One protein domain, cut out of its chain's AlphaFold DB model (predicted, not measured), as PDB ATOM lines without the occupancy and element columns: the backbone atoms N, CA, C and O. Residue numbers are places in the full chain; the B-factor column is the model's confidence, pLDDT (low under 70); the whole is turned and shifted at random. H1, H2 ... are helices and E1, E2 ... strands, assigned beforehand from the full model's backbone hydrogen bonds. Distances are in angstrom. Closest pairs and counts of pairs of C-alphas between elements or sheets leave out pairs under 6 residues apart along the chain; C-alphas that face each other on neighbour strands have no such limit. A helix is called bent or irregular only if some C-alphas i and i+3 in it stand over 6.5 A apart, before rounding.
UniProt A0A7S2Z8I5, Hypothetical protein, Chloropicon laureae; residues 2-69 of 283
ATOM      1  N   THR A   2      -2.180  20.348 -23.795       75.38
ATOM      2  CA  THR A   2      -2.571  18.924 -23.810       75.38
ATOM      3  C   THR A   2      -1.947  18.061 -22.702       75.38
ATOM      4  O   THR A   2      -2.642  17.266 -22.081       75.38
ATOM      5  N   GLU A   3      -0.664  18.245 -22.386       76.25
ATOM      6  CA  GLU A   3       0.021  17.525 -21.296       76.25
ATOM      7  C   GLU A   3      -0.543  17.863 -19.899       76.25
ATOM      8  O   GLU A   3      -0.675  16.999 -19.032       76.25
ATOM      9  N   ARG A   4      -0.933  19.125 -19.681       75.19
ATOM     10  CA  ARG A   4      -1.504  19.614 -18.413       75.19
ATOM     11  C   ARG A   4      -2.940  19.142 -18.226       75.19
ATOM     12  O   ARG A   4      -3.332  18.796 -17.117       75.19
ATOM     13  N   VAL A   5      -3.689  19.080 -19.326       81.88
ATOM     14  CA  VAL A   5      -5.020  18.466 -19.385       81.88
ATOM     15  C   VAL A   5      -4.920  16.974 -19.054       81.88
ATOM     16  O   VAL A   5      -5.624  16.496 -18.170       81.88
ATOM     17  N   ARG A   6      -3.969  16.258 -19.672       84.25
ATOM     18  CA  ARG A   6      -3.706  14.831 -19.408       84.25
ATOM     19  C   ARG A   6      -3.333  14.558 -17.946       84.25
ATOM     20  O   ARG A   6      -3.800  13.582 -17.377       84.25
ATOM     21  N   SER A   7      -2.525  15.426 -17.338       86.19
ATOM     22  CA  SER A   7      -2.104  15.311 -15.932       86.19
ATOM     23  C   SER A   7      -3.091  15.917 -14.924       86.19
ATOM     24  O   SER A   7      -2.779  15.968 -13.738       86.19
ATOM     25  N   ARG A   8      -4.277  16.369 -15.368       83.62
ATOM     26  CA  ARG A   8      -5.330  16.982 -14.530       83.62
ATOM     27  C   ARG A   8      -4.849  18.181 -13.702       83.62
ATOM     28  O   ARG A   8      -5.303  18.405 -12.585       83.62
ATOM     29  N   ARG A   9      -3.927  18.975 -14.251       85.06
ATOM     30  CA  ARG A   9      -3.313  20.132 -13.568       85.06
ATOM     31  C   ARG A   9      -3.966  21.477 -13.900       85.06
ATOM     32  O   ARG A   9      -3.429  22.512 -13.520       85.06
ATOM     33  N   VAL A  10      -5.068  21.470 -14.648       89.06
ATOM     34  CA  VAL A  10      -5.796  22.666 -15.099       89.06
ATOM     35  C   VAL A  10      -7.295  22.425 -14.985       89.06
ATOM     36  O   VAL A  10      -7.757  21.300 -15.188       89.06
ATOM     37  N   PHE A  11      -8.048  23.475 -14.668       91.19
ATOM     38  CA  PHE A  11      -9.504  23.407 -14.623       91.19
ATOM     39  C   PHE A  11     -10.071  23.383 -16.046       91.19
ATOM     40  O   PHE A  11      -9.606  24.125 -16.915       91.19
ATOM     41  N   LEU A  12     -11.059  22.520 -16.288       91.50
ATOM     42  CA  LEU A  12     -11.719  22.366 -17.580       91.50
ATOM     43  C   LEU A  12     -13.196  22.713 -17.445       91.50
ATOM     44  O   LEU A  12     -13.886  22.152 -16.598       91.50
ATOM     45  N   HIS A  13     -13.701  23.579 -18.316       93.88
ATOM     46  CA  HIS A  13     -15.124  23.898 -18.373       93.88
ATOM     47  C   HIS A  13     -15.549  24.160 -19.815       93.88
ATOM     48  O   HIS A  13     -14.923  24.961 -20.505       93.88
ATOM     49  N   ARG A  14     -16.595  23.461 -20.282       93.00
ATOM     50  CA  ARG A  14     -17.169  23.605 -21.638       93.00
ATOM     51  C   ARG A  14     -16.124  23.570 -22.771       93.00
ATOM     52  O   ARG A  14     -16.155  24.383 -23.684       93.00
ATOM     53  N   GLY A  15     -15.170  22.638 -22.697       90.25
ATOM     54  CA  GLY A  15     -14.116  22.488 -23.713       90.25
ATOM     55  C   GLY A  15     -12.976  23.511 -23.627       90.25
ATOM     56  O   GLY A  15     -12.071  23.485 -24.455       90.25
ATOM     57  N   GLN A  16     -12.977  24.382 -22.617       91.38
ATOM     58  CA  GLN A  16     -11.910  25.348 -22.367       91.38
ATOM     59  C   GLN A  16     -11.050  24.909 -21.184       91.38
ATOM     60  O   GLN A  16     -11.565  24.391 -20.191       91.38
ATOM     61  N   ALA A  17      -9.739  25.134 -21.286       90.56
ATOM     62  CA  ALA A  17      -8.784  24.900 -20.210       90.56
ATOM     63  C   ALA A  17      -8.337  26.229 -19.598       90.56
ATOM     64  O   ALA A  17      -7.807  27.092 -20.296       90.56
ATOM     65  N   TYR A  18      -8.514  26.367 -18.290       90.81
ATOM     66  CA  TYR A  18      -8.187  27.569 -17.535       90.81
ATOM     67  C   TYR A  18      -6.796  27.399 -16.930       90.81
ATOM     68  O   TYR A  18      -6.566  26.532 -16.081       90.81
ATOM     69  N   VAL A  19      -5.850  28.199 -17.423       89.75
ATOM     70  CA  VAL A  19      -4.431  28.117 -17.067       89.75
ATOM     71  C   VAL A  19      -4.049  29.340 -16.229       89.75
ATOM     72  O   VAL A  19      -4.285  30.463 -16.672       89.75
ATOM     73  N   PRO A  20      -3.432  29.157 -15.050       89.38
ATOM     74  CA  PRO A  20      -2.904  30.269 -14.266       89.38
ATOM     75  C   PRO A  20      -1.820  31.043 -15.028       89.38
ATOM     76  O   PRO A  20      -1.025  30.444 -15.757       89.38
ATOM     77  N   TYR A  21      -1.734  32.358 -14.813       87.75
ATOM     78  CA  TYR A  21      -0.806  33.238 -15.538       87.75
ATOM     79  C   TYR A  21       0.658  32.761 -15.489       87.75
ATOM     80  O   TYR A  21       1.336  32.697 -16.514       87.75
ATOM     81  N   ASN A  22       1.128  32.308 -14.323       88.12
ATOM     82  CA  ASN A  22       2.487  31.784 -14.132       88.12
ATOM     83  C   ASN A  22       2.799  30.498 -14.930       88.12
ATOM     84  O   ASN A  22       3.959  30.106 -15.036       88.12
ATOM     85  N   GLN A  23       1.789  29.834 -15.501       84.56
ATOM     86  CA  GLN A  23       1.950  28.640 -16.333       84.56
ATOM     87  C   GLN A  23       1.797  28.920 -17.832       84.56
ATOM     88  O   GLN A  23       2.039  28.020 -18.637       84.56
ATOM     89  N   VAL A  24       1.456  30.148 -18.230       88.69
ATOM     90  CA  VAL A  24       1.323  30.522 -19.646       88.69
ATOM     91  C   VAL A  24       2.687  30.533 -20.339       88.69
ATOM     92  O   VAL A  24       2.837  29.922 -21.396       88.69
ATOM     93  N   ALA A  25       3.708  31.145 -19.728       91.06
ATOM     94  CA  ALA A  25       5.037  31.248 -20.336       91.06
ATOM     95  C   ALA A  25       5.657  29.874 -20.688       91.06
ATOM     96  O   ALA A  25       6.038  29.691 -21.846       91.06
ATOM     97  N   PRO A  26       5.677  28.858 -19.795       87.94
ATOM     98  CA  PRO A  26       6.156  27.518 -20.146       87.94
ATOM     99  C   PRO A  26       5.436  26.874 -21.339       87.94
ATOM    100  O   PRO A  26       6.051  26.128 -22.099       87.94
ATOM    101  N   LEU A  27       4.138  27.150 -21.522       87.06
ATOM    102  CA  LEU A  27       3.366  26.616 -22.644       87.06
ATOM    103  C   LEU A  27       3.785  27.245 -23.972       87.06
ATOM    104  O   LEU A  27       3.991  26.523 -24.948       87.06
ATOM    105  N   VAL A  28       3.931  28.572 -23.993       91.19
ATOM    106  CA  VAL A  28       4.363  29.316 -25.181       91.19
ATOM    107  C   VAL A  28       5.800  28.947 -25.538       91.19
ATOM    108  O   VAL A  28       6.069  28.596 -26.683       91.19
ATOM    109  N   VAL A  29       6.708  28.927 -24.555       93.19
ATOM    110  CA  VAL A  29       8.110  28.527 -24.757       93.19
ATOM    111  C   VAL A  29       8.208  27.088 -25.262       93.19
ATOM    112  O   VAL A  29       8.979  26.816 -26.179       93.19
ATOM    113  N   GLY A  30       7.415  26.165 -24.709       90.62
ATOM    114  CA  GLY A  30       7.379  24.776 -25.164       90.62
ATOM    115  C   GLY A  30       6.966  24.653 -26.632       90.62
ATOM    116  O   GLY A  30       7.659  23.999 -27.412       90.62
ATOM    117  N   GLN A  31       5.882  25.328 -27.024       90.81
ATOM    118  CA  GLN A  31       5.399  25.325 -28.407       90.81
ATOM    119  C   GLN A  31       6.400  25.986 -29.363       90.81
ATOM    120  O   GLN A  31       6.705  25.432 -30.420       90.81
ATOM    121  N   PHE A  32       6.948  27.139 -28.976       95.38
ATOM    122  CA  PHE A  32       7.962  27.849 -29.749       95.38
ATOM    123  C   PHE A  32       9.205  26.983 -29.959       95.38
ATOM    124  O   PHE A  32       9.666  26.836 -31.086       95.38
ATOM    125  N   LYS A  33       9.709  26.330 -28.904       93.94
ATOM    126  CA  LYS A  33      10.873  25.438 -28.988       93.94
ATOM    127  C   LYS A  33      10.630  24.279 -29.953       93.94
ATOM    128  O   LYS A  33      11.515  23.968 -30.745       93.94
ATOM    129  N   GLN A  34       9.447  23.664 -29.922       93.69
ATOM    130  CA  GLN A  34       9.091  22.595 -30.859       93.69
ATOM    131  C   GLN A  34       9.038  23.092 -32.309       93.69
ATOM    132  O   GLN A  34       9.584  22.441 -33.201       93.69
ATOM    133  N   GLN A  35       8.420  24.251 -32.554       96.31
ATOM    134  CA  GLN A  35       8.363  24.844 -33.893       96.31
ATOM    135  C   GLN A  35       9.750  25.239 -34.401       96.31
ATOM    136  O   GLN A  35      10.088  24.922 -35.538       96.31
ATOM    137  N   LEU A  36      10.575  25.845 -33.547       96.94
ATOM    138  CA  LEU A  36      11.949  26.210 -33.866       96.94
ATOM    139  C   LEU A  36      12.791  24.974 -34.196       96.94
ATOM    140  O   LEU A  36      13.468  24.960 -35.215       96.94
ATOM    141  N   GLN A  37      12.711  23.909 -33.391       95.56
ATOM    142  CA  GLN A  37      13.410  22.649 -33.670       95.56
ATOM    143  C   GLN A  37      12.979  22.041 -35.006       95.56
ATOM    144  O   GLN A  37      13.827  21.629 -35.797       95.56
ATOM    145  N   LYS A  38      11.669  22.013 -35.287       95.94
ATOM    146  CA  LYS A  38      11.147  21.523 -36.566       95.94
ATOM    147  C   LYS A  38      11.651  22.374 -37.735       95.94
ATOM    148  O   LYS A  38      12.095  21.809 -38.730       95.94
ATOM    149  N   GLY A  39      11.614  23.700 -37.602       96.56
ATOM    150  CA  GLY A  39      12.130  24.639 -38.598       96.56
ATOM    151  C   GLY A  39      13.613  24.410 -38.876       96.56
ATOM    152  O   GLY A  39      13.979  24.160 -40.017       96.56
ATOM    153  N   LEU A  40      14.444  24.369 -37.830       94.31
ATOM    154  CA  LEU A  40      15.887  24.137 -37.945       94.31
ATOM    155  C   LEU A  40      16.223  22.797 -38.611       94.31
ATOM    156  O   LEU A  40      17.143  22.742 -39.421       94.31
ATOM    157  N   LEU A  41      15.477  21.728 -38.318       94.81
ATOM    158  CA  LEU A  41      15.671  20.427 -38.969       94.81
ATOM    159  C   LEU A  41      15.352  20.472 -40.465       94.81
ATOM    160  O   LEU A  41      16.082  19.881 -41.259       94.81
ATOM    161  N   VAL A  42      14.269  21.149 -40.854       94.88
ATOM    162  CA  VAL A  42      13.915  21.327 -42.269       94.88
ATOM    163  C   VAL A  42      14.973  22.181 -42.963       94.88
ATOM    164  O   VAL A  42      15.502  21.764 -43.989       94.88
ATOM    165  N   THR A  43      15.360  23.310 -42.365       91.50
ATOM    166  CA  THR A  43      16.410  24.188 -42.892       91.50
ATOM    167  C   THR A  43      17.731  23.446 -43.062       91.50
ATOM    168  O   THR A  43      18.328  23.543 -44.124       91.50
ATOM    169  N   ALA A  44      18.172  22.657 -42.079       89.06
ATOM    170  CA  ALA A  44      19.422  21.900 -42.166       89.06
ATOM    171  C   ALA A  44      19.410  20.860 -43.299       89.06
ATOM    172  O   ALA A  44      20.424  20.674 -43.967       89.06
ATOM    173  N   LYS A  45      18.265  20.209 -43.547       90.62
ATOM    174  CA  LYS A  45      18.108  19.271 -44.671       90.62
ATOM    175  C   LYS A  45      18.160  19.984 -46.020       90.62
ATOM    176  O   LYS A  45      18.835  19.511 -46.926       90.62
ATOM    177  N   SER A  46      17.474  21.118 -46.146       89.75
ATOM    178  CA  SER A  46      17.467  21.917 -47.378       89.75
ATOM    179  C   SER A  46      18.788  22.653 -47.620       89.75
ATOM    180  O   SER A  46      19.125  22.939 -48.765       89.75
ATOM    181  N   TRP A  47      19.550  22.937 -46.560       88.12
ATOM    182  CA  TRP A  47      20.788  23.711 -46.619       88.12
ATOM    183  C   TRP A  47      21.838  23.097 -47.537       88.12
ATOM    184  O   TRP A  47      22.488  23.844 -48.250       88.12
ATOM    185  N   VAL A  48      21.987  21.769 -47.567       83.75
ATOM    186  CA  VAL A  48      22.976  21.103 -48.437       83.75
ATOM    187  C   VAL A  48      22.741  21.477 -49.903       83.75
ATOM    188  O   VAL A  48      23.659  21.918 -50.581       83.75
ATOM    189  N   HIS A  49      21.488  21.407 -50.352       83.94
ATOM    190  CA  HIS A  49      21.123  21.732 -51.727       83.94
ATOM    191  C   HIS A  49      21.265  23.234 -52.031       83.94
ATOM    192  O   HIS A  49      21.854  23.609 -53.041       83.94
ATOM    193  N   ILE A  50      20.786  24.101 -51.130       83.44
ATOM    194  CA  ILE A  50      20.851  25.565 -51.301       83.44
ATOM    195  C   ILE A  50      22.306  26.063 -51.283       83.44
ATOM    196  O   ILE A  50      22.699  26.903 -52.093       83.44
ATOM    197  N   ALA A  51      23.124  25.545 -50.366       79.75
ATOM    198  CA  ALA A  51      24.509  25.961 -50.200       79.75
ATOM    199  C   ALA A  51      25.394  25.521 -51.370       79.75
ATOM    200  O   ALA A  51      26.281  26.277 -51.747       79.75
ATOM    201  N   GLU A  52      25.172  24.337 -51.948       72.88
ATOM    202  CA  GLU A  52      25.968  23.855 -53.082       72.88
ATOM    203  C   GLU A  52      25.601  24.549 -54.401       72.88
ATOM    204  O   GLU A  52      26.501  24.882 -55.173       72.88
ATOM    205  N   HIS A  53      24.312  24.807 -54.651       72.50
ATOM    206  CA  HIS A  53      23.850  25.272 -55.964       72.50
ATOM    207  C   HIS A  53      23.627  26.784 -56.081       72.50
ATOM    208  O   HIS A  53      23.865  27.334 -57.154       72.50
ATOM    209  N   GLU A  54      23.186  27.464 -55.019       76.62
ATOM    210  CA  GLU A  54      22.720  28.858 -55.118       76.62
ATOM    211  C   GLU A  54      23.556  29.833 -54.284       76.62
ATOM    212  O   GLU A  54      23.812  30.960 -54.705       76.62
ATOM    213  N   GLU A  55      24.021  29.413 -53.107       83.88
ATOM    214  CA  GLU A  55      24.549  30.342 -52.096       83.88
ATOM    215  C   GLU A  55      25.997  30.040 -51.664       83.88
ATOM    216  O   GLU A  55      26.482  30.590 -50.666       83.88
ATOM    217  N   SER A  56      26.706  29.204 -52.431       81.56
ATOM    218  CA  SER A  56      28.081  28.749 -52.151       81.56
ATOM    219  C   SER A  56      29.069  29.905 -51.946       81.56
ATOM    220  O   SER A  56      29.923  29.860 -51.061       81.56
ATOM    221  N   SER A  57      28.917  30.991 -52.708       84.06
ATOM    222  CA  SER A  57      29.782  32.175 -52.627       84.06
ATOM    223  C   SER A  57      29.276  33.269 -51.679       84.06
ATOM    224  O   SER A  57      30.004  34.232 -51.438       84.06
ATOM    225  N   ARG A  58      28.054  33.152 -51.137       87.31
ATOM    226  CA  ARG A  58      27.365  34.258 -50.447       87.31
ATOM    227  C   ARG A  58      26.979  33.909 -49.009       87.31
ATOM    228  O   ARG A  58      27.585  34.444 -48.082       87.31
ATOM    229  N   LEU A  59      26.022  33.000 -48.792       85.75
ATOM    230  CA  LEU A  59      25.583  32.617 -47.439       85.75
ATOM    231  C   LEU A  59      26.434  31.498 -46.842       85.75
ATOM    232  O   LEU A  59      26.633  31.481 -45.627       85.75
ATOM    233  N   ALA A  60      26.953  30.575 -47.658       85.25
ATOM    234  CA  ALA A  60      27.715  29.438 -47.144       85.25
ATOM    235  C   ALA A  60      28.948  29.852 -46.316       85.25
ATOM    236  O   ALA A  60      29.096  29.343 -45.199       85.25
ATOM    237  N   PRO A  61      29.775  30.827 -46.752       85.50
ATOM    238  CA  PRO A  61      30.907  31.294 -45.959       85.50
ATOM    239  C   PRO A  61      30.466  31.950 -44.645       85.50
ATOM    240  O   PRO A  61      31.083  31.724 -43.606       85.50
ATOM    241  N   ILE A  62      29.364  32.712 -44.668       84.88
ATOM    242  CA  ILE A  62      28.822  33.393 -43.485       84.88
ATOM    243  C   ILE A  62      28.382  32.359 -42.450       84.88
ATOM    244  O   ILE A  62      28.860  32.390 -41.317       84.88
ATOM    245  N   VAL A  63      27.549  31.392 -42.844       84.94
ATOM    246  CA  VAL A  63      27.039  30.342 -41.947       84.94
ATOM    247  C   VAL A  63      28.177  29.488 -41.382       84.94
ATOM    248  O   VAL A  63      28.199  29.208 -40.184       84.94
ATOM    249  N   GLN A  64      29.164  29.127 -42.206       82.56
ATOM    250  CA  GLN A  64      30.351  28.394 -41.747       82.56
ATOM    251  C   GLN A  64      31.191  29.215 -40.757       82.56
ATOM    252  O   GLN A  64      31.743  28.669 -39.796       82.56
ATOM    253  N   SER A  65      31.275  30.531 -40.965       81.00
ATOM    254  CA  SER A  65      32.029  31.441 -40.103       81.00
ATOM    255  C   SER A  65      31.291  31.845 -38.828       81.00
ATOM    256  O   SER A  65      31.954  32.226 -37.867       81.00
ATOM    257  N   LEU A  66      29.962  31.696 -38.766       81.50
ATOM    258  CA  LEU A  66      29.122  32.200 -37.673       81.50
ATOM    259  C   LEU A  66      29.560  31.677 -36.299       81.50
ATOM    260  O   LEU A  66      29.617  32.427 -35.333       81.50
ATOM    261  N   SER A  67      29.959  30.404 -36.225       73.50
ATOM    262  CA  SER A  67      30.472  29.783 -34.990       73.50
ATOM    263  C   SER A  67      31.807  30.360 -34.497       73.50
ATOM    264  O   SER A  67      32.197  30.146 -33.351       73.50
ATOM    265  N   ARG A  68      32.536  31.062 -35.368       71.19
ATOM    266  CA  ARG A  68      33.848  31.669 -35.101       71.19
ATOM    267  C   ARG A  68      33.787  33.193 -35.092       71.19
ATOM    268  O   ARG A  68      34.774  33.829 -34.718       71.19
ATOM    269  N   GLN A  69      32.672  33.766 -35.532       73.69
ATOM    270  CA  GLN A  69      32.504  35.198 -35.661       73.69
ATOM    271  C   GLN A  69      32.290  35.813 -34.281       73.69
ATOM    272  O   GLN A  69      31.510  35.331 -33.463       73.69
TER     273      GLN A  69
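Overview. This is residues 2 to 69 of the 283 residues of the protein "Hypothetical protein" of Chloropicon laureae (UniProt A0A7S2Z8I5). One long helix, H2, makes the length of this domain, with a small head at one end, formed by the hairpin E1 and E2 and the short helix H1, and a short helix H3 at the other end, where the printed part turns back. The long shaft is bare along much of its run: residues 28 to 46, which belong to H2, stand free. You have 68 printed residues, with three named helices and two named strands in the order H1, E1, E2, H2, H3; the two strands make an antiparallel sheet in the order E1, E2, and the class is mostly helix. The whole is extended, with a radius of gyration of the C-alphas of 20.0 A, and spans 57 by 24 by 16 A.

Along the chain. Find C-alpha 2 at (-2.571, 18.924, -23.810), where H1 begins; it covers residues 2 to 6 and is 6.1 A long. Go on to E1, residues 11 to 13, 6.8 A, and then to E2, residues 16 to 18, 6.5 A. At C-alpha 21, (-0.806, 33.238, -15.538), you enter H2, residues 21 to 53, which runs 48.0 A to C-alpha 53 at (23.850, 25.272, -55.964). H2 is only just irregular: C-alphas 22 and 25 are 6.7 A apart. It has a kink of 42 degrees near residue 46. H3, residues 59 to 66, is 10.4 A long and ends at C-alpha 66, (29.122, 32.200, -37.673).

Arrangement. Start at the hairpin of E1 and E2, antiparallel with 150 degrees between their directions. C-alphas 12 and 17 face each other at 4.7 A; N 18 and O 11 are within hydrogen-bond range at 2.8 A, and so are N 16 and O 13 at 2.9 A. The closest C-alphas of H1 and E2 are those of Val 5 and Ala 17, 7.5 A apart. H1 and H2 are apart, and so are E1 and H2. At the far end, H2 and H3 are close but not clearly touching; their closest C-alphas are those of Ala 51 and Ala 60, 5.6 A apart. They run opposite ways at a steep tilt of 53 degrees. In H1 and H3 every O i to N i+4 pair is within hydrogen-bond range; in H2 it is 24 of 29.

Size, cuts and confidence. Look for the two farthest C-alphas at His 13 and Ser 57, 57.1 A apart. The printed part has no cut, and its four links between named elements are tight. Residues 64 to 69, of which 64 to 66 belong to H3, also stand free. The mean pLDDT of the printed part is 86.9, and no printed residue is under 70.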